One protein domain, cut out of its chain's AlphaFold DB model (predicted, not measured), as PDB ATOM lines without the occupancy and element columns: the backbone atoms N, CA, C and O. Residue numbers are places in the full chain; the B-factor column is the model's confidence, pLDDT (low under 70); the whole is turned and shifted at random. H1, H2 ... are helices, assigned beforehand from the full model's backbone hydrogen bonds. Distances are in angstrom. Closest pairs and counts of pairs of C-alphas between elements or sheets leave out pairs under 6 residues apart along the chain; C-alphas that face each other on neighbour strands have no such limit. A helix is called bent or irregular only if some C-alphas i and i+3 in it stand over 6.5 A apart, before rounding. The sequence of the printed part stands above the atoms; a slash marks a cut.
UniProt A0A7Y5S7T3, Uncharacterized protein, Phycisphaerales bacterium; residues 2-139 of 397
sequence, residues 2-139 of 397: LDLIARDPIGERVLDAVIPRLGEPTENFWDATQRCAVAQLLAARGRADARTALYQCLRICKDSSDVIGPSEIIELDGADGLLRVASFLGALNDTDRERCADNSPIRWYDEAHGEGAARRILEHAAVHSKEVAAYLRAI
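What this domain is: This is residues 2 to 139 of the 397 residues of an uncharacterized protein of Phycisphaerales bacterium (UniProt A0A7Y5S7T3). The longest helix, H3, makes a hairpin with H4, and a second hairpin, H5 and H6, stands beside it, H5 next to H3. H7, H8, H9 and H10 gather round H6 at one end of the body; H2, with the short H1, reaches away at the other. The printed part has 138 residues with ten named helices, H1 to H10 in chain order, and no named strand: all helix, the packing part aligned, part crossed. The whole is compact, with a radius of gyration of the C-alphas of 15.9 A, but only just elongated, spanning 49 by 32 by 24 A.

Where its parts are: Find C-alpha 29 at (36.593, 101.445, 83.268); from there H3, residues 29 to 44, runs 22.6 A to C-alpha 44 at (32.811, 103.732, 105.396). Before it come H1, residues 2 to 5, and H2, residues 9 to 22, 20.4 A long and only just irregular: C-alphas 17 and 20 are 6.6 A apart. After it look for H4, residues 48 to 57, H5, residues 70 to 77, and H6, residues 79 to 91, 18.2 A long. Then follow H7, residues 94 to 100, H8, residues 104 to 113, H9, residues 117 to 126, and H10, residues 130 to 138, ending at C-alpha 138, (16.167, 113.182, 80.926).

How they stand to each other: H3 and H4, a helical hairpin, touch at a shallow tilt of 23 degrees, opposite ways; the closest C-alphas, of Ala 43 and Arg 51, are 4.8 A apart. H2 touches H4 with residues 19 to 22 alone, closest at the C-alphas of Ile 19 and Ala 50, 5.7 A. H1 and H2 touch only at the corner. H3 also touches H5, the same way at a shallow tilt of 3 degrees; the closest C-alphas, of Gln 40 and Glu 72, are 6.1 A apart. H6 is the hub, touching H5, H7, H8, H9 and H10. It is about perpendicular to H10, at 79 degrees, with the C-alphas of Gly 90 and Tyr 135 4.2 A apart. H6 and H7, a hairpin, only just touch, with 3 pairs of C-alphas within 8 A. H3 and H6 are apart. Every O i to N i+4 pair is within hydrogen-bond range in H3, H4, H5, H6, H7, H9 and H10; H2 has 7 of 10 and H8 5 of 6, and H1 is too short for such a pair.

The domain as a whole: The C-alphas of Pro 9 and Arg 137, the two farthest apart, are 49.8 A apart. The printed part has no cut. The link from H4 to H5, residues 58 to 69, is long; in it residues 59 to 60 pair antiparallel with 67 to 68. Mean pLDDT of the printed part is 78.2, and residues 2 to 11, 62 to 65, 98 to 102, 112, and 114 to 115 are under 70.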
ATOM      1  N   LEU A   2      42.894  95.177 104.427       41.69
ATOM      2  CA  LEU A   2      42.802  96.566 104.926       41.69
ATOM      3  C   LEU A   2      42.737  96.712 106.467       41.69
ATOM      4  O   LEU A   2      43.253  97.691 106.993       41.69
ATOM      5  N   ASP A   3      42.209  95.730 107.209       39.66
ATOM      6  CA  ASP A   3      42.212  95.783 108.689       39.66
ATOM      7  C   ASP A   3      43.612  95.540 109.298       39.66
ATOM      8  O   ASP A   3      43.914  96.008 110.393       39.66
ATOM      9  N   LEU A   4      44.510  94.887 108.545       41.28
ATOM     10  CA  LEU A   4      45.940  94.771 108.876       41.28
ATOM     11  C   LEU A   4      46.687  96.097 108.654       41.28
ATOM     12  O   LEU A   4      47.689  96.361 109.308       41.28
ATOM     13  N   ILE A   5      46.182  96.934 107.747       46.59
ATOM     14  CA  ILE A   5      46.788  98.207 107.355       46.59
ATOM     15  C   ILE A   5      46.422  99.317 108.365       46.59
ATOM     16  O   ILE A   5      47.261 100.139 108.711       46.59
ATOM     17  N   ALA A   6      45.218  99.306 108.937       43.28
ATOM     18  CA  ALA A   6      44.795 100.340 109.892       43.28
ATOM     19  C   ALA A   6      45.454 100.243 111.291       43.28
ATOM     20  O   ALA A   6      45.311 101.151 112.107       43.28
ATOM     21  N   ARG A   7      46.149  99.139 111.610       46.78
ATOM     22  CA  ARG A   7      46.721  98.875 112.952       46.78
ATOM     23  C   ARG A   7      48.243  98.926 113.016       46.78
ATOM     24  O   ARG A   7      48.815  98.824 114.100       46.78
ATOM     25  N   ASP A   8      48.889  99.097 111.870       53.34
ATOM     26  CA  ASP A   8      50.337  99.171 111.735       53.34
ATOM     27  C   ASP A   8      50.715 100.580 111.235       53.34
ATOM     28  O   ASP A   8      50.152 101.038 110.237       53.34
ATOM     29  N   PRO A   9      51.678 101.286 111.857       54.34
ATOM     30  CA  PRO A   9      52.248 102.514 111.299       54.34
ATOM     31  C   PRO A   9      52.730 102.379 109.840       54.34
ATOM     32  O   PRO A   9      52.914 103.381 109.148       54.34
ATOM     33  N   ILE A  10      53.019 101.165 109.363       58.12
ATOM     34  CA  ILE A  10      53.288 100.873 107.947       58.12
ATOM     35  C   ILE A  10      52.014 101.008 107.112       58.12
ATOM     36  O   ILE A  10      52.065 101.584 106.031       58.12
ATOM     37  N   GLY A  11      50.879 100.523 107.598       64.81
ATOM     38  CA  GLY A  11      49.647 100.554 106.836       64.81
ATOM     39  C   GLY A  11      49.010 101.942 106.746       64.81
ATOM     40  O   GLY A  11      48.573 102.312 105.663       64.81
ATOM     41  N   GLU A  12      49.094 102.779 107.782       70.88
ATOM     42  CA  GLU A  12      48.708 104.199 107.658       70.88
ATOM     43  C   GLU A  12      49.533 104.924 106.581       70.88
ATOM     44  O   GLU A  12      48.984 105.615 105.726       70.88
ATOM     45  N   ARG A  13      50.845 104.656 106.508       76.06
ATOM     46  CA  ARG A  13      51.706 105.187 105.436       76.06
ATOM     47  C   ARG A  13      51.329 104.667 104.047       76.06
ATOM     48  O   ARG A  13      51.478 105.394 103.067       76.06
ATOM     49  N   VAL A  14      50.866 103.421 103.948       78.75
ATOM     50  CA  VAL A  14      50.359 102.860 102.688       78.75
ATOM     51  C   VAL A  14      49.044 103.536 102.297       78.75
ATOM     52  O   VAL A  14      48.900 103.920 101.140       78.75
ATOM     53  N   LEU A  15      48.114 103.743 103.233       80.50
ATOM     54  CA  LEU A  15      46.852 104.442 102.962       80.50
ATOM     55  C   LEU A  15      47.093 105.881 102.513       80.50
ATOM     56  O   LEU A  15      46.540 106.284 101.492       80.50
ATOM     57  N   ASP A  16      47.977 106.613 103.189       82.75
ATOM     58  CA  ASP A  16      48.334 107.986 102.815       82.75
ATOM     59  C   ASP A  16      48.968 108.067 101.415       82.75
ATOM     60  O   ASP A  16      48.804 109.064 100.711       82.75
ATOM     61  N   ALA A  17      49.661 107.013 100.972       84.12
ATOM     62  CA  ALA A  17      50.220 106.927  99.624       84.12
ATOM     63  C   ALA A  17      49.196 106.487  98.559       84.12
ATOM     64  O   ALA A  17      49.322 106.869  97.392       84.12
ATOM     65  N   VAL A  18      48.208 105.667  98.933       85.69
ATOM     66  CA  VAL A  18      47.229 105.064  98.013       85.69
ATOM     67  C   VAL A  18      46.005 105.954  97.814       85.69
ATOM     68  O   VAL A  18      45.587 106.144  96.674       85.69
ATOM     69  N   ILE A  19      45.442 106.519  98.887       87.12
ATOM     70  CA  ILE A  19      44.191 107.295  98.854       87.12
ATOM     71  C   ILE A  19      44.223 108.427  97.814       87.12
ATOM     72  O   ILE A  19      43.268 108.514  97.038       87.12
ATOM     73  N   PRO A  20      45.297 109.238  97.700       87.56
ATOM     74  CA  PRO A  20      45.357 110.293  96.687       87.56
ATOM     75  C   PRO A  20      45.223 109.776  95.248       87.56
ATOM     76  O   PRO A  20      44.743 110.500  94.382       87.56
ATOM     77  N   ARG A  21      45.610 108.518  94.994       89.31
ATOM     78  CA  ARG A  21      45.600 107.903  93.659       89.31
ATOM     79  C   ARG A  21      44.267 107.256  93.299       89.31
ATOM     80  O   ARG A  21      44.012 106.998  92.124       89.31
ATOM     81  N   LEU A  22      43.411 106.991  94.288       88.44
ATOM     82  CA  LEU A  22      42.098 106.385  94.046       88.44
ATOM     83  C   LEU A  22      41.229 107.296  93.169       88.44
ATOM     84  O   LEU A  22      40.587 106.806  92.248       88.44
ATOM     85  N   GLY A  23      41.284 108.612  93.403       84.69
ATOM     86  CA  GLY A  23      40.546 109.621  92.636       84.69
ATOM     87  C   GLY A  23      41.172 109.998  91.289       84.69
ATOM     88  O   GLY A  23      40.546 110.719  90.511       84.69
ATOM     89  N   GLU A  24      42.394 109.537  90.989       88.31
ATOM     90  CA  GLU A  24      43.075 109.876  89.737       88.31
ATOM     91  C   GLU A  24      42.301 109.322  88.524       88.31
ATOM     92  O   GLU A  24      41.834 108.175  88.542       88.31
ATOM     93  N   PRO A  25      42.157 110.107  87.438       81.19
ATOM     94  CA  PRO A  25      41.583 109.606  86.201       81.19
ATOM     95  C   PRO A  25      42.384 108.421  85.656       81.19
ATOM     96  O   PRO A  25      43.602 108.487  85.520       81.19
ATOM     97  N   THR A  26      41.676 107.355  85.306       79.94
ATOM     98  CA  THR A  26      42.194 106.203  84.561       79.94
ATOM     99  C   THR A  26      41.327 106.001  83.324       79.94
ATOM    100  O   THR A  26      40.129 106.308  83.352       79.94
ATOM    101  N   GLU A  27      41.950 105.549  82.238       70.06
ATOM    102  CA  GLU A  27      41.289 105.283  80.955       70.06
ATOM    103  C   GLU A  27      40.482 103.977  81.010       70.06
ATOM    104  O   GLU A  27      39.451 103.853  80.359       70.06
ATOM    105  N   ASN A  28      40.882 103.031  81.867       77.50
ATOM    106  CA  ASN A  28      40.218 101.741  81.997       77.50
ATOM    107  C   ASN A  28      39.021 101.811  82.966       77.50
ATOM    108  O   ASN A  28      39.174 102.129  84.147       77.50
ATOM    109  N   PHE A  29      37.828 101.456  82.476       71.81
ATOM    110  CA  PHE A  29      36.593 101.445  83.268       71.81
ATOM    111  C   PHE A  29      36.677 100.545  84.512       71.81
ATOM    112  O   PHE A  29      36.273 100.959  85.596       71.81
ATOM    113  N   TRP A  30      37.229  99.336  84.377       71.25
ATOM    114  CA  TRP A  30      37.307  98.357  85.466       71.25
ATOM    115  C   TRP A  30      38.305  98.755  86.552       71.25
ATOM    116  O   TRP A  30      38.048  98.544  87.732       71.25
ATOM    117  N   ASP A  31      39.419  99.382  86.174       79.81
ATOM    118  CA  ASP A  31      40.339  99.992  87.143       79.81
ATOM    119  C   ASP A  31      39.626 101.110  87.922       79.81
ATOM    120  O   ASP A  31      39.685 101.170  89.150       79.81
ATOM    121  N   ALA A  32      38.858 101.956  87.229       81.19
ATOM    122  CA  ALA A  32      38.131 103.042  87.875       81.19
ATOM    123  C   ALA A  32      37.077 102.544  88.879       81.19
ATOM    124  O   ALA A  32      36.981 103.090  89.979       81.19
ATOM    125  N   THR A  33      36.315 101.499  88.537       77.00
ATOM    126  CA  THR A  33      35.312 100.915  89.445       77.00
ATOM    127  C   THR A  33      35.960 100.225  90.644       77.00
ATOM    128  O   THR A  33      35.507 100.409  91.774       77.00
ATOM    129  N   GLN A  34      37.081  99.525  90.454       77.06
ATOM    130  CA  GLN A  34      37.840  98.948  91.569       77.06
ATOM    131  C   GLN A  34      38.351 100.024  92.536       77.06
ATOM    132  O   GLN A  34      38.245  99.863  93.754       77.06
ATOM    133  N   ARG A  35      38.855 101.152  92.019       88.31
ATOM    134  CA  ARG A  35      39.266 102.290  92.858       88.31
ATOM    135  C   ARG A  35      38.092 102.881  93.639       88.31
ATOM    136  O   ARG A  35      38.269 103.182  94.820       88.31
ATOM    137  N   CYS A  36      36.907 102.997  93.030       82.19
ATOM    138  CA  CYS A  36      35.685 103.411  93.731       82.19
ATOM    139  C   CYS A  36      35.351 102.470  94.892       82.19
ATOM    140  O   CYS A  36      35.155 102.946  96.008       82.19
ATOM    141  N   ALA A  37      35.364 101.155  94.667       78.06
ATOM    142  CA  ALA A  37      35.068 100.171  95.708       78.06
ATOM    143  C   ALA A  37      36.055 100.264  96.888       78.06
ATOM    144  O   ALA A  37      35.655 100.264  98.054       78.06
ATOM    145  N   VAL A  38      37.357 100.421  96.612       80.38
ATOM    146  CA  VAL A  38      38.367 100.624  97.667       80.38
ATOM    147  C   VAL A  38      38.125 101.939  98.417       80.38
ATOM    148  O   VAL A  38      38.156 101.957  99.650       80.38
ATOM    149  N   ALA A  39      37.848 103.032  97.701       84.44
ATOM    150  CA  ALA A  39      37.584 104.337  98.302       84.44
ATOM    151  C   ALA A  39      36.323 104.320  99.186       84.44
ATOM    152  O   ALA A  39      36.353 104.845 100.299       84.44
ATOM    153  N   GLN A  40      35.254 103.652  98.745       83.25
ATOM    154  CA  GLN A  40      34.020 103.443  99.504       83.25
ATOM    155  C   GLN A  40      34.282 102.683 100.807       83.25
ATOM    156  O   GLN A  40      33.874 103.132 101.878       83.25
ATOM    157  N   LEU A  41      35.019 101.569 100.742       78.75
ATOM    158  CA  LEU A  41      35.355 100.752 101.912       78.75
ATOM    159  C   LEU A  41      36.184 101.512 102.956       78.75
ATOM    160  O   LEU A  41      36.028 101.282 104.157       78.75
ATOM    161  N   LEU A  42      37.090 102.386 102.516       80.06
ATOM    162  CA  LEU A  42      37.887 103.232 103.408       80.06
ATOM    163  C   LEU A  42      37.044 104.382 103.978       80.06
ATOM    164  O   LEU A  42      37.116 104.670 105.175       80.06
ATOM    165  N   ALA A  43      36.194 104.998 103.158       83.12
ATOM    166  CA  ALA A  43      35.293 106.062 103.582       83.12
ATOM    167  C   ALA A  43      34.256 105.584 104.611       83.12
ATOM    168  O   ALA A  43      34.003 106.286 105.593       83.12
ATOM    169  N   ALA A  44      33.718 104.372 104.443       75.00
ATOM    170  CA  ALA A  44      32.811 103.732 105.396       75.00
ATOM    171  C   ALA A  44      33.472 103.485 106.767       75.00
ATOM    172  O   ALA A  44      32.796 103.492 107.792       75.00
ATOM    173  N   ARG A  45      34.806 103.343 106.804       79.81
ATOM    174  CA  ARG A  45      35.611 103.252 108.037       79.81
ATOM    175  C   ARG A  45      35.977 104.617 108.643       79.81
ATOM    176  O   ARG A  45      36.726 104.672 109.613       79.81
ATOM    177  N   GLY A  46      35.469 105.723 108.094       80.19
ATOM    178  CA  GLY A  46      35.660 107.074 108.633       80.19
ATOM    179  C   GLY A  46      36.794 107.889 107.999       80.19
ATOM    180  O   GLY A  46      37.060 109.001 108.456       80.19
ATOM    181  N   ARG A  47      37.448 107.397 106.936       82.81
ATOM    182  CA  ARG A  47      38.476 108.157 106.198       82.81
ATOM    183  C   ARG A  47      37.842 109.207 105.277       82.81
ATOM    184  O   ARG A  47      37.335 108.902 104.198       82.81
ATOM    185  N   ALA A  48      37.860 110.466 105.713       86.44
ATOM    186  CA  ALA A  48      37.280 111.591 104.970       86.44
ATOM    187  C   ALA A  48      38.013 111.898 103.645       86.44
ATOM    188  O   ALA A  48      37.402 112.335 102.666       86.44
ATOM    189  N   ASP A  49      39.316 111.643 103.603       87.88
ATOM    190  CA  ASP A  49      40.153 111.733 102.407       87.88
ATOM    191  C   ASP A  49      39.778 110.672 101.362       87.88
ATOM    192  O   ASP A  49      39.630 111.005 100.188       87.88
ATOM    193  N   ALA A  50      39.498 109.434 101.780       87.69
ATOM    194  CA  ALA A  50      38.987 108.390 100.888       87.69
ATOM    195  C   ALA A  50      37.593 108.722 100.329       87.69
ATOM    196  O   ALA A  50      37.327 108.493  99.151       87.69
ATOM    197  N   ARG A  51      36.723 109.338 101.139       88.00
ATOM    198  CA  ARG A  51      35.424 109.854 100.675       88.00
ATOM    199  C   ARG A  51      35.593 110.922  99.595       88.00
ATOM    200  O   ARG A  51      34.886 110.914  98.592       88.00
ATOM    201  N   THR A  52      36.557 111.822  99.779       90.81
ATOM    202  CA  THR A  52      36.884 112.848  98.780       90.81
ATOM    203  C   THR A  52      37.421 112.216  97.498       90.81
ATOM    204  O   THR A  52      36.986 112.601  96.415       90.81
ATOM    205  N   ALA A  53      38.293 111.211  97.608       91.50
ATOM    206  CA  ALA A  53      38.791 110.464  96.457       91.50
ATOM    207  C   ALA A  53      37.657 109.745  95.699       91.50
ATOM    208  O   ALA A  53      37.598 109.834  94.477       91.50
ATOM    209  N   LEU A  54      36.703 109.123  96.405       89.50
ATOM    210  CA  LEU A  54      35.523 108.509  95.784       89.50
ATOM    211  C   LEU A  54      34.707 109.531  94.981       89.50
ATOM    212  O   LEU A  54      34.302 109.257  93.854       89.50
ATOM    213  N   TYR A  55      34.488 110.732  95.519       90.75
ATOM    214  CA  TYR A  55      33.771 111.775  94.782       90.75
ATOM    215  C   TYR A  55      34.537 112.278  93.554       90.75
ATOM    216  O   TYR A  55      33.908 112.650  92.568       90.75
ATOM    217  N   GLN A  56      35.873 112.279  93.588       90.81
ATOM    218  CA  GLN A  56      36.706 112.615  92.426       90.81
ATOM    219  C   GLN A  56      36.619 111.556  91.318       90.81
ATOM    220  O   GLN A  56      36.844 111.871  90.147       90.81
ATOM    221  N   CYS A  57      36.247 110.318  91.655       88.62
ATOM    222  CA  CYS A  57      36.003 109.282  90.659       88.62
ATOM    223  C   CYS A  57      34.749 109.530  89.813       88.62
ATOM    224  O   CYS A  57      34.690 109.001  88.706       88.62
ATOM    225  N   LEU A  58      33.779 110.320  90.297       89.62
ATOM    226  CA  LEU A  58      32.504 110.544  89.614       89.62
ATOM    227  C   LEU A  58      32.701 111.294  88.290       89.62
ATOM    228  O   LEU A  58      32.862 112.515  88.261       89.62
ATOM    229  N   ARG A  59      32.707 110.543  87.186       88.38
ATOM    230  CA  ARG A  59      32.936 111.042  85.822       88.38
ATOM    231  C   ARG A  59      32.364 110.087  84.775       88.38
ATOM    232  O   ARG A  59      32.033 108.945  85.083       88.38
ATOM    233  N   ILE A  60      32.330 110.538  83.523       81.69
ATOM    234  CA  ILE A  60      32.062 109.681  82.362       81.69
ATOM    235  C   ILE A  60      33.369 109.008  81.926       81.69
ATOM    236  O   ILE A  60      34.395 109.675  81.755       81.69
ATOM    237  N   CYS A  61      33.338 107.692  81.738       72.81
ATOM    238  CA  CYS A  61      34.425 106.939  81.122       72.81
ATOM    239  C   CYS A  61      34.525 107.295  79.631       72.81
ATOM    240  O   CYS A  61      33.543 107.177  78.907       72.81
ATOM    241  N   LYS A  62      35.689 107.718  79.129       68.88
ATOM    242  CA  LYS A  62      35.800 108.158  77.724       68.88
ATOM    243  C   LYS A  62      35.548 107.027  76.719       68.88
ATOM    244  O   LYS A  62      34.948 107.282  75.681       68.88
ATOM    245  N   ASP A  63      35.940 105.801  77.063       61.53
ATOM    246  CA  ASP A  63      35.921 104.671  76.130       61.53
ATOM    247  C   ASP A  63      34.563 103.963  76.079       61.53
ATOM    248  O   ASP A  63      34.091 103.597  75.004       61.53
ATOM    249  N   SER A  64      33.898 103.799  77.228       61.19
ATOM    250  CA  SER A  64      32.589 103.133  77.307       61.19
ATOM    251  C   SER A  64      31.413 104.108  77.420       61.19
ATOM    252  O   SER A  64      30.299 103.811  76.986       61.19
ATOM    253  N   SER A  65      31.676 105.309  77.941       65.94
ATOM    254  CA  SER A  65      30.689 106.310  78.380       65.94
ATOM    255  C   SER A  65      29.708 105.832  79.435       65.94
ATOM    256  O   SER A  65      28.640 106.416  79.612       65.94
ATOM    257  N   ASP A  66      30.129 104.828  80.193       71.88
ATOM    258  CA  ASP A  66      29.543 104.528  81.486       71.88
ATOM    259  C   ASP A  66      29.924 105.607  82.505       71.88
ATOM    260  O   ASP A  66      30.971 106.262  82.405       71.88
ATOM    261  N   VAL A  67      29.084 105.763  83.524       80.62
ATOM    262  CA  VAL A  67      29.327 106.683  84.636       80.62
ATOM    263  C   VAL A  67      30.001 105.924  85.774       80.62
ATOM    264  O   VAL A  67      29.496 104.909  86.245       80.62
ATOM    265  N   ILE A  68      31.155 106.414  86.220       83.69
ATOM    266  CA  ILE A  68      32.011 105.748  87.212       83.69
ATOM    267  C   ILE A  68      31.634 106.204  88.624       83.69
ATOM    268  O   ILE A  68      31.623 107.403  88.888       83.69
ATOM    269  N   GLY A  69      31.352 105.272  89.544       82.88
ATOM    270  CA  GLY A  69      31.127 105.558  90.971       82.88
ATOM    271  C   GLY A  69      29.708 105.904  91.477       82.88
ATOM    272  O   GLY A  69      29.587 106.091  92.689       82.88
ATOM    273  N   PRO A  70      28.629 106.011  90.664       83.88
ATOM    274  CA  PRO A  70      27.286 106.273  91.182       83.88
ATOM    275  C   PRO A  70      26.812 105.333  92.294       83.88
ATOM    276  O   PRO A  70      26.300 105.810  93.305       83.88
ATOM    277  N   SER A  71      26.979 104.020  92.121       82.19
ATOM    278  CA  SER A  71      26.529 102.999  93.073       82.19
ATOM    279  C   SER A  71      27.205 103.147  94.429       82.19
ATOM    280  O   SER A  71      26.533 103.237  95.452       82.19
ATOM    281  N   GLU A  72      28.529 103.259  94.429       87.06
ATOM    282  CA  GLU A  72      29.360 103.340  95.625       87.06
ATOM    283  C   GLU A  72      29.075 104.623  96.414       87.06
ATOM    284  O   GLU A  72      29.039 104.609  97.644       87.06
ATOM    285  N   ILE A  73      28.837 105.739  95.715       85.38
ATOM    286  CA  ILE A  73      28.471 107.021  96.329       85.38
ATOM    287  C   ILE A  73      27.080 106.944  96.966       85.38
ATOM    288  O   ILE A  73      26.898 107.410  98.090       85.38
ATOM    289  N   ILE A  74      26.100 106.365  96.267       82.38
ATOM    290  CA  ILE A  74      24.725 106.239  96.767       82.38
ATOM    291  C   ILE A  74      24.668 105.297  97.967       82.38
ATOM    292  O   ILE A  74      24.012 105.609  98.955       82.38
ATOM    293  N   GLU A  75      25.367 104.169  97.912       81.62
ATOM    294  CA  GLU A  75      25.413 103.219  99.022       81.62
ATOM    295  C   GLU A  75      26.120 103.813 100.251       81.62
ATOM    296  O   GLU A  75      25.675 103.607 101.378       81.62
ATOM    297  N   LEU A  76      27.189 104.593 100.051       80.12
ATOM    298  CA  LEU A  76      27.937 105.214 101.146       80.12
ATOM    299  C   LEU A  76      27.180 106.362 101.832       80.12
ATOM    300  O   LEU A  76      27.294 106.516 103.048       80.12
ATOM    301  N   ASP A  77      26.468 107.190 101.060       81.50
ATOM    302  CA  ASP A  77      25.880 108.454 101.536       81.50
ATOM    303  C   ASP A  77      24.354 108.514 101.504       81.50
ATOM    304  O   ASP A  77      23.759 109.530 101.876       81.50
ATOM    305  N   GLY A  78      23.695 107.453 101.045       84.06
ATOM    306  CA  GLY A  78      22.247 107.403 100.926       84.06
ATOM    307  C   GLY A  78      21.706 108.585 100.118       84.06
ATOM    308  O   GLY A  78      22.067 108.790  98.958       84.06
ATOM    309  N   ALA A  79      20.807 109.361 100.730       82.31
ATOM    310  CA  ALA A  79      20.101 110.456 100.067       82.31
ATOM    311  C   ALA A  79      21.053 111.554  99.559       82.31
ATOM    312  O   ALA A  79      20.861 112.071  98.458       82.31
ATOM    313  N   ASP A  80      22.104 111.873 100.317       80.06
ATOM    314  CA  ASP A  80      23.088 112.885  99.920       80.06
ATOM    315  C   ASP A  80      23.936 112.395  98.738       80.06
ATOM    316  O   ASP A  80      24.266 113.165  97.828       80.06
ATOM    317  N   GLY A  81      24.229 111.091  98.703       82.19
ATOM    318  CA  GLY A  81      24.881 110.430  97.575       82.19
ATOM    319  C   GLY A  81      24.017 110.462  96.316       82.19
ATOM    320  O   GLY A  81      24.486 110.858  95.247       82.19
ATOM    321  N   LEU A  82      22.728 110.140  96.454       86.00
ATOM    322  CA  LEU A  82      21.746 110.213  95.371       86.00
ATOM    323  C   LEU A  82      21.647 111.628  94.784       86.00
ATOM    324  O   LEU A  82      21.688 111.793  93.565       86.00
ATOM    325  N   LEU A  83      21.574 112.657  95.634       85.31
ATOM    326  CA  LEU A  83      21.523 114.053  95.194       85.31
ATOM    327  C   LEU A  83      22.796 114.479  94.460       85.31
ATOM    328  O   LEU A  83      22.716 115.184  93.450       85.31
ATOM    329  N   ARG A  84      23.968 114.033  94.927       89.81
ATOM    330  CA  ARG A  84      25.254 114.287  94.262       89.81
ATOM    331  C   ARG A  84      25.289 113.678  92.863       89.81
ATOM    332  O   ARG A  84      25.649 114.375  91.916       89.81
ATOM    333  N   VAL A  85      24.912 112.408  92.735       87.56
ATOM    334  CA  VAL A  85      24.901 111.694  91.448       87.56
ATOM    335  C   VAL A  85      23.897 112.327  90.488       87.56
ATOM    336  O   VAL A  85      24.256 112.644  89.356       87.56
ATOM    337  N   ALA A  86      22.672 112.596  90.942       86.38
ATOM    338  CA  ALA A  86      21.649 113.249  90.126       86.38
ATOM    339  C   ALA A  86      22.083 114.646  89.655       86.38
ATOM    340  O   ALA A  86      21.888 115.001  88.494       86.38
ATOM    341  N   SER A  87      22.722 115.428  90.531       87.81
ATOM    342  CA  SER A  87      23.260 116.744  90.166       87.81
ATOM    343  C   SER A  87      24.381 116.634  89.132       87.81
ATOM    344  O   SER A  87      24.421 117.419  88.189       87.81
ATOM    345  N   PHE A  88      25.276 115.650  89.273       90.62
ATOM    346  CA  PHE A  88      26.335 115.394  88.296       90.62
ATOM    347  C   PHE A  88      25.756 115.051  86.917       90.62
ATOM    348  O   PHE A  88      26.100 115.708  85.937       90.62
ATOM    349  N   LEU A  89      24.833 114.086  86.849       85.06
ATOM    350  CA  LEU A  89      24.199 113.658  85.595       85.06
ATOM    351  C   LEU A  89      23.402 114.793  84.942       85.06
ATOM    352  O   LEU A  89      23.448 114.989  83.730       85.06
ATOM    353  N   GLY A  90      22.705 115.589  85.751       83.50
ATOM    354  CA  GLY A  90      21.958 116.751  85.288       83.50
ATOM    355  C   GLY A  90      22.827 117.884  84.739       83.50
ATOM    356  O   GLY A  90      22.386 118.615  83.854       83.50
ATOM    357  N   ALA A  91      24.058 118.021  85.233       88.38
ATOM    358  CA  ALA A  91      25.010 119.044  84.803       88.38
ATOM    359  C   ALA A  91      25.746 118.703  83.494       88.38
ATOM    360  O   ALA A  91      26.413 119.576  82.933       88.38
ATOM    361  N   LEU A  92      25.636 117.464  83.004       82.75
ATOM    362  CA  LEU A  92      26.212 117.047  81.724       82.75
ATOM    363  C   LEU A  92      25.631 117.864  80.558       82.75
ATOM    364  O   LEU A  92      24.516 118.384  80.654       82.75
ATOM    365  N   ASN A  93      26.377 117.972  79.453       81.50
ATOM    366  CA  ASN A  93      25.828 118.514  78.204       81.50
ATOM    367  C   ASN A  93      24.720 117.588  77.668       81.50
ATOM    368  O   ASN A  93      24.633 116.437  78.086       81.50
ATOM    369  N   ASP A  94      23.871 118.074  76.764       72.62
ATOM    370  CA  ASP A  94      22.687 117.315  76.341       72.62
ATOM    371  C   ASP A  94      23.043 115.966  75.686       72.62
ATOM    372  O   ASP A  94      22.404 114.966  75.990       72.62
ATOM    373  N   THR A  95      24.122 115.899  74.895       71.31
ATOM    374  CA  THR A  95      24.598 114.654  74.261       71.31
ATOM    375  C   THR A  95      25.053 113.608  75.282       71.31
ATOM    376  O   THR A  95      24.651 112.447  75.210       71.31
ATOM    377  N   ASP A  96      25.876 114.005  76.250       71.12
ATOM    378  CA  ASP A  96      26.349 113.113  77.311       71.12
ATOM    379  C   ASP A  96      25.211 112.746  78.272       71.12
ATOM    380  O   ASP A  96      25.137 111.617  78.753       71.12
ATOM    381  N   ARG A  97      24.285 113.679  78.524       73.44
ATOM    382  CA  ARG A  97      23.109 113.439  79.360       73.44
ATOM    383  C   ARG A  97      22.188 112.408  78.720       73.44
ATOM    384  O   ARG A  97      21.815 111.474  79.406       73.44
ATOM    385  N   GLU A  98      21.852 112.525  77.439       65.75
ATOM    386  CA  GLU A  98      21.026 111.527  76.737       65.75
ATOM    387  C   GLU A  98      21.668 110.135  76.738       65.75
ATOM    388  O   GLU A  98      20.974 109.129  76.866       65.75
ATOM    389  N   ARG A  99      22.998 110.068  76.629       64.75
ATOM    390  CA  ARG A  99      23.732 108.800  76.631       64.75
ATOM    391  C   ARG A  99      23.799 108.145  78.012       64.75
ATOM    392  O   ARG A  99      23.756 106.920  78.097       64.75
ATOM    393  N   CYS A 100      23.954 108.942  79.066       62.47
ATOM    394  CA  CYS A 100      24.226 108.457  80.421       62.47
ATOM    395  C   CYS A 100      23.009 108.494  81.358       62.47
ATOM    396  O   CYS A 100      23.066 107.912  82.441       62.47
ATOM    397  N   ALA A 101      21.936 109.206  81.004       61.28
ATOM    398  CA  ALA A 101      20.738 109.305  81.827       61.28
ATOM    399  C   ALA A 101      19.939 108.004  81.749       61.28
ATOM    400  O   ALA A 101      19.123 107.793  80.855       61.28
ATOM    401  N   ASP A 102      20.154 107.145  82.737       68.94
ATOM    402  CA  ASP A 102      19.288 106.015  83.016       68.94
ATOM    403  C   ASP A 102      18.642 106.148  84.405       68.94
ATOM    404  O   ASP A 102      18.955 107.033  85.214       68.94
ATOM    405  N   ASN A 103      17.693 105.258  84.682       77.38
ATOM    406  CA  ASN A 103      17.017 105.191  85.972       77.38
ATOM    407  C   ASN A 103      17.768 104.326  87.002       77.38
ATOM    408  O   ASN A 103      17.207 104.040  88.066       77.38
ATOM    409  N   SER A 104      19.009 103.910  86.727       73.31
ATOM    410  CA  SER A 104      19.775 103.032  87.613       73.31
ATOM    411  C   SER A 104      20.048 103.670  88.984       73.31
ATOM    412  O   SER A 104      19.784 102.992  89.976       73.31
ATOM    413  N   PRO A 105      20.425 104.965  89.109       77.38
ATOM    414  CA  PRO A 105      20.562 105.639  90.409       77.38
ATOM    415  C   PRO A 105      19.300 105.615  91.281       77.38
ATOM    416  O   PRO A 105      19.380 105.408  92.491       77.38
ATOM    417  N   ILE A 106      18.125 105.793  90.667       77.44
ATOM    418  CA  ILE A 106      16.829 105.702  91.356       77.44
ATOM    419  C   ILE A 106      16.587 104.271  91.822       77.44
ATOM    420  O   ILE A 106      16.237 104.050  92.979       77.44
ATOM    421  N   ARG A 107      16.804 103.301  90.928       76.50
ATOM    422  CA  ARG A 107      16.594 101.883  91.214       76.50
ATOM    423  C   ARG A 107      17.475 101.400  92.366       76.50
ATOM    424  O   ARG A 107      16.946 100.799  93.292       76.50
ATOM    425  N   TRP A 108      18.774 101.694  92.345       73.94
ATOM    426  CA  TRP A 108      19.701 101.279  93.404       73.94
ATOM    427  C   TRP A 108      19.313 101.843  94.773       73.94
ATOM    428  O   TRP A 108      19.373 101.138  95.777       73.94
ATOM    429  N   TYR A 109      18.874 103.103  94.829       76.31
ATOM    430  CA  TYR A 109      18.429 103.702  96.083       76.31
ATOM    431  C   TYR A 109      17.109 103.089  96.583       76.31
ATOM    432  O   TYR A 109      16.987 102.768  97.768       76.31
ATOM    433  N   ASP A 110      16.134 102.899  95.687       71.25
ATOM    434  CA  ASP A 110      14.823 102.322  96.006       71.25
ATOM    435  C   ASP A 110      14.914 100.846  96.431       71.25
ATOM    436  O   ASP A 110      14.144 100.417  97.291       71.25
ATOM    437  N   GLU A 111      15.871 100.078  95.898       72.12
ATOM    438  CA  GLU A 111      16.142  98.692  96.315       72.12
ATOM    439  C   GLU A 111      16.440  98.594  97.826       72.12
ATOM    440  O   GLU A 111      16.013  97.638  98.475       72.12
ATOM    441  N   ALA A 112      17.098  99.604  98.408       67.62
ATOM    442  CA  ALA A 112      17.424  99.650  99.835       67.62
ATOM    443  C   ALA A 112      16.400 100.418 100.698       67.62
ATOM    444  O   ALA A 112      16.294 100.161 101.898       67.62
ATOM    445  N   HIS A 113      15.638 101.352 100.115       71.94
ATOM    446  CA  HIS A 113      14.815 102.318 100.870       71.94
ATOM    447  C   HIS A 113      13.315 102.281 100.536       71.94
ATOM    448  O   HIS A 113      12.534 103.059 101.095       71.94
ATOM    449  N   GLY A 114      12.901 101.359  99.668       67.38
ATOM    450  CA  GLY A 114      11.522 101.176  99.231       67.38
ATOM    451  C   GLY A 114      11.169 101.995  97.989       67.38
ATOM    452  O   GLY A 114      11.676 103.093  97.768       67.38
ATOM    453  N   GLU A 115      10.251 101.455  97.186       69.69
ATOM    454  CA  GLU A 115       9.879 102.015  95.884       69.69
ATOM    455  C   GLU A 115       9.391 103.477  95.976       69.69
ATOM    456  O   GLU A 115       8.576 103.863  96.831       69.69
ATOM    457  N   GLY A 116       9.918 104.318  95.084       73.56
ATOM    458  CA  GLY A 116       9.597 105.738  94.976       73.56
ATOM    459  C   GLY A 116      10.272 106.632  96.018       73.56
ATOM    460  O   GLY A 116       9.981 107.831  96.049       73.56
ATOM    461  N   ALA A 117      11.140 106.104  96.886       78.19
ATOM    462  CA  ALA A 117      11.860 106.902  97.877       78.19
ATOM    463  C   ALA A 117      12.835 107.883  97.220       78.19
ATOM    464  O   ALA A 117      12.811 109.074  97.544       78.19
ATOM    465  N   ALA A 118      13.615 107.412  96.251       76.75
ATOM    466  CA  ALA A 118      14.523 108.227  95.459       76.75
ATOM    467  C   ALA A 118      13.771 109.328  94.717       76.75
ATOM    468  O   ALA A 118      14.137 110.498  94.797       76.75
ATOM    469  N   ARG A 119      12.671 108.969  94.044       86.12
ATOM    470  CA  ARG A 119      11.867 109.922  93.271       86.12
ATOM    471  C   ARG A 119      11.342 111.064  94.145       86.12
ATOM    472  O   ARG A 119      11.518 112.215  93.772       86.12
ATOM    473  N   ARG A 120      10.815 110.776  95.343       85.00
ATOM    474  CA  ARG A 120      10.367 111.821  96.289       85.00
ATOM    475  C   ARG A 120      11.494 112.781  96.686       85.00
ATOM    476  O   ARG A 120      11.267 113.986  96.769       85.00
ATOM    477  N   ILE A 121      12.695 112.254  96.939       85.00
ATOM    478  CA  ILE A 121      13.874 113.060  97.296       85.00
ATOM    479  C   ILE A 121      14.278 113.957  96.122       85.00
ATOM    480  O   ILE A 121      14.483 115.158  96.301       85.00
ATOM    481  N   LEU A 122      14.356 113.385  94.920       86.12
ATOM    482  CA  LEU A 122      14.763 114.102  93.717       86.12
ATOM    483  C   LEU A 122      13.736 115.156  93.299       86.12
ATOM    484  O   LEU A 122      14.133 116.267  92.976       86.12
ATOM    485  N   GLU A 123      12.436 114.858  93.346       87.75
ATOM    486  CA  GLU A 123      11.368 115.817  93.033       87.75
ATOM    487  C   GLU A 123      11.383 117.001  94.001       87.75
ATOM    488  O   GLU A 123      11.271 118.152  93.580       87.75
ATOM    489  N   HIS A 124      11.598 116.738  95.293       83.31
ATOM    490  CA  HIS A 124      11.747 117.798  96.284       83.31
ATOM    491  C   HIS A 124      12.987 118.666  96.010       83.31
ATOM    492  O   HIS A 124      12.909 119.894  96.047       83.31
ATOM    493  N   ALA A 125      14.122 118.044  95.686       82.25
ATOM    494  CA  ALA A 125      15.359 118.758  95.379       82.25
ATOM    495  C   ALA A 125      15.321 119.499  94.030       82.25
ATOM    496  O   ALA A 125      15.925 120.564  93.898       82.25
ATOM    497  N   ALA A 126      14.580 118.994  93.043       86.38
ATOM    498  CA  ALA A 126      14.432 119.589  91.715       86.38
ATOM    499  C   ALA A 126      13.772 120.975  91.746       86.38
ATOM    500  O   ALA A 126      14.017 121.790  90.859       86.38
ATOM    501  N   VAL A 127      12.996 121.285  92.793       87.00
ATOM    502  CA  VAL A 127      12.450 122.635  93.027       87.00
ATOM    503  C   VAL A 127      13.569 123.670  93.212       87.00
ATOM    504  O   VAL A 127      13.387 124.852  92.918       87.00
ATOM    505  N   HIS A 128      14.737 123.235  93.690       84.19
ATOM    506  CA  HIS A 128      15.839 124.107  94.095       84.19
ATOM    507  C   HIS A 128      17.155 123.859  93.339       84.19
ATOM    508  O   HIS A 128      18.054 124.694  93.422       84.19
ATOM    509  N   SER A 129      17.270 122.772  92.568       88.31
ATOM    510  CA  SER A 129      18.422 122.477  91.706       88.31
ATOM    511  C   SER A 129      17.991 122.264  90.257       88.31
ATOM    512  O   SER A 129      17.255 121.330  89.926       88.31
ATOM    513  N   LYS A 130      18.515 123.119  89.370       88.81
ATOM    514  CA  LYS A 130      18.295 123.013  87.921       88.81
ATOM    515  C   LYS A 130      18.917 121.739  87.344       88.81
ATOM    516  O   LYS A 130      18.382 121.201  86.379       88.81
ATOM    517  N   GLU A 131      20.008 121.265  87.939       87.31
ATOM    518  CA  GLU A 131      20.711 120.042  87.566       87.31
ATOM    519  C   GLU A 131      19.857 118.820  87.910       87.31
ATOM    520  O   GLU A 131      19.535 118.037  87.022       87.31
ATOM    521  N   VAL A 132      19.379 118.700  89.153       83.94
ATOM    522  CA  VAL A 132      18.492 117.588  89.544       83.94
ATOM    523  C   VAL A 132      17.211 117.581  88.703       83.94
ATOM    524  O   VAL A 132      16.782 116.525  88.238       83.94
ATOM    525  N   ALA A 133      16.639 118.755  88.421       85.56
ATOM    526  CA  ALA A 133      15.490 118.867  87.526       85.56
ATOM    527  C   ALA A 133      15.812 118.429  86.083       85.56
ATOM    528  O   ALA A 133      14.965 117.836  85.418       85.56
ATOM    529  N   ALA A 134      17.014 118.727  85.577       83.69
ATOM    530  CA  ALA A 134      17.459 118.294  84.252       83.69
ATOM    531  C   ALA A 134      17.671 116.780  84.178       83.69
ATOM    532  O   ALA A 134      17.289 116.173  83.180       83.69
ATOM    533  N   TYR A 135      18.210 116.173  85.236       82.62
ATOM    534  CA  TYR A 135      18.326 114.722  85.344       82.62
ATOM    535  C   TYR A 135      16.950 114.043  85.337       82.62
ATOM    536  O   TYR A 135      16.738 113.141  84.534       82.62
ATOM    537  N   LEU A 136      15.992 114.520  86.145       82.94
ATOM    538  CA  LEU A 136      14.629 113.966  86.170       82.94
ATOM    539  C   LEU A 136      13.936 114.040  84.804       82.94
ATOM    540  O   LEU A 136      13.329 113.062  84.383       82.94
ATOM    541  N   ARG A 137      14.068 115.163  84.085       83.94
ATOM    542  CA  ARG A 137      13.512 115.285  82.727       83.94
ATOM    543  C   ARG A 137      14.142 114.302  81.745       83.94
ATOM    544  O   ARG A 137      13.437 113.778  80.895       83.94
ATOM    545  N   ALA A 138      15.448 114.059  81.850       76.19
ATOM    546  CA  ALA A 138      16.167 113.182  80.926       76.19
ATOM    547  C   ALA A 138      15.777 111.700  81.063       76.19
ATOM    548  O   ALA A 138      15.938 110.939  80.117       76.19
ATOM    549  N   ILE A 139      15.257 111.290  82.223       74.25
ATOM    550  CA  ILE A 139      14.846 109.904  82.490       74.25
ATOM    551  C   ILE A 139      13.330 109.682  82.361       74.25
ATOM    552  O   ILE A 139      12.853 108.563  82.571       74.25
TER     553      ILE A 139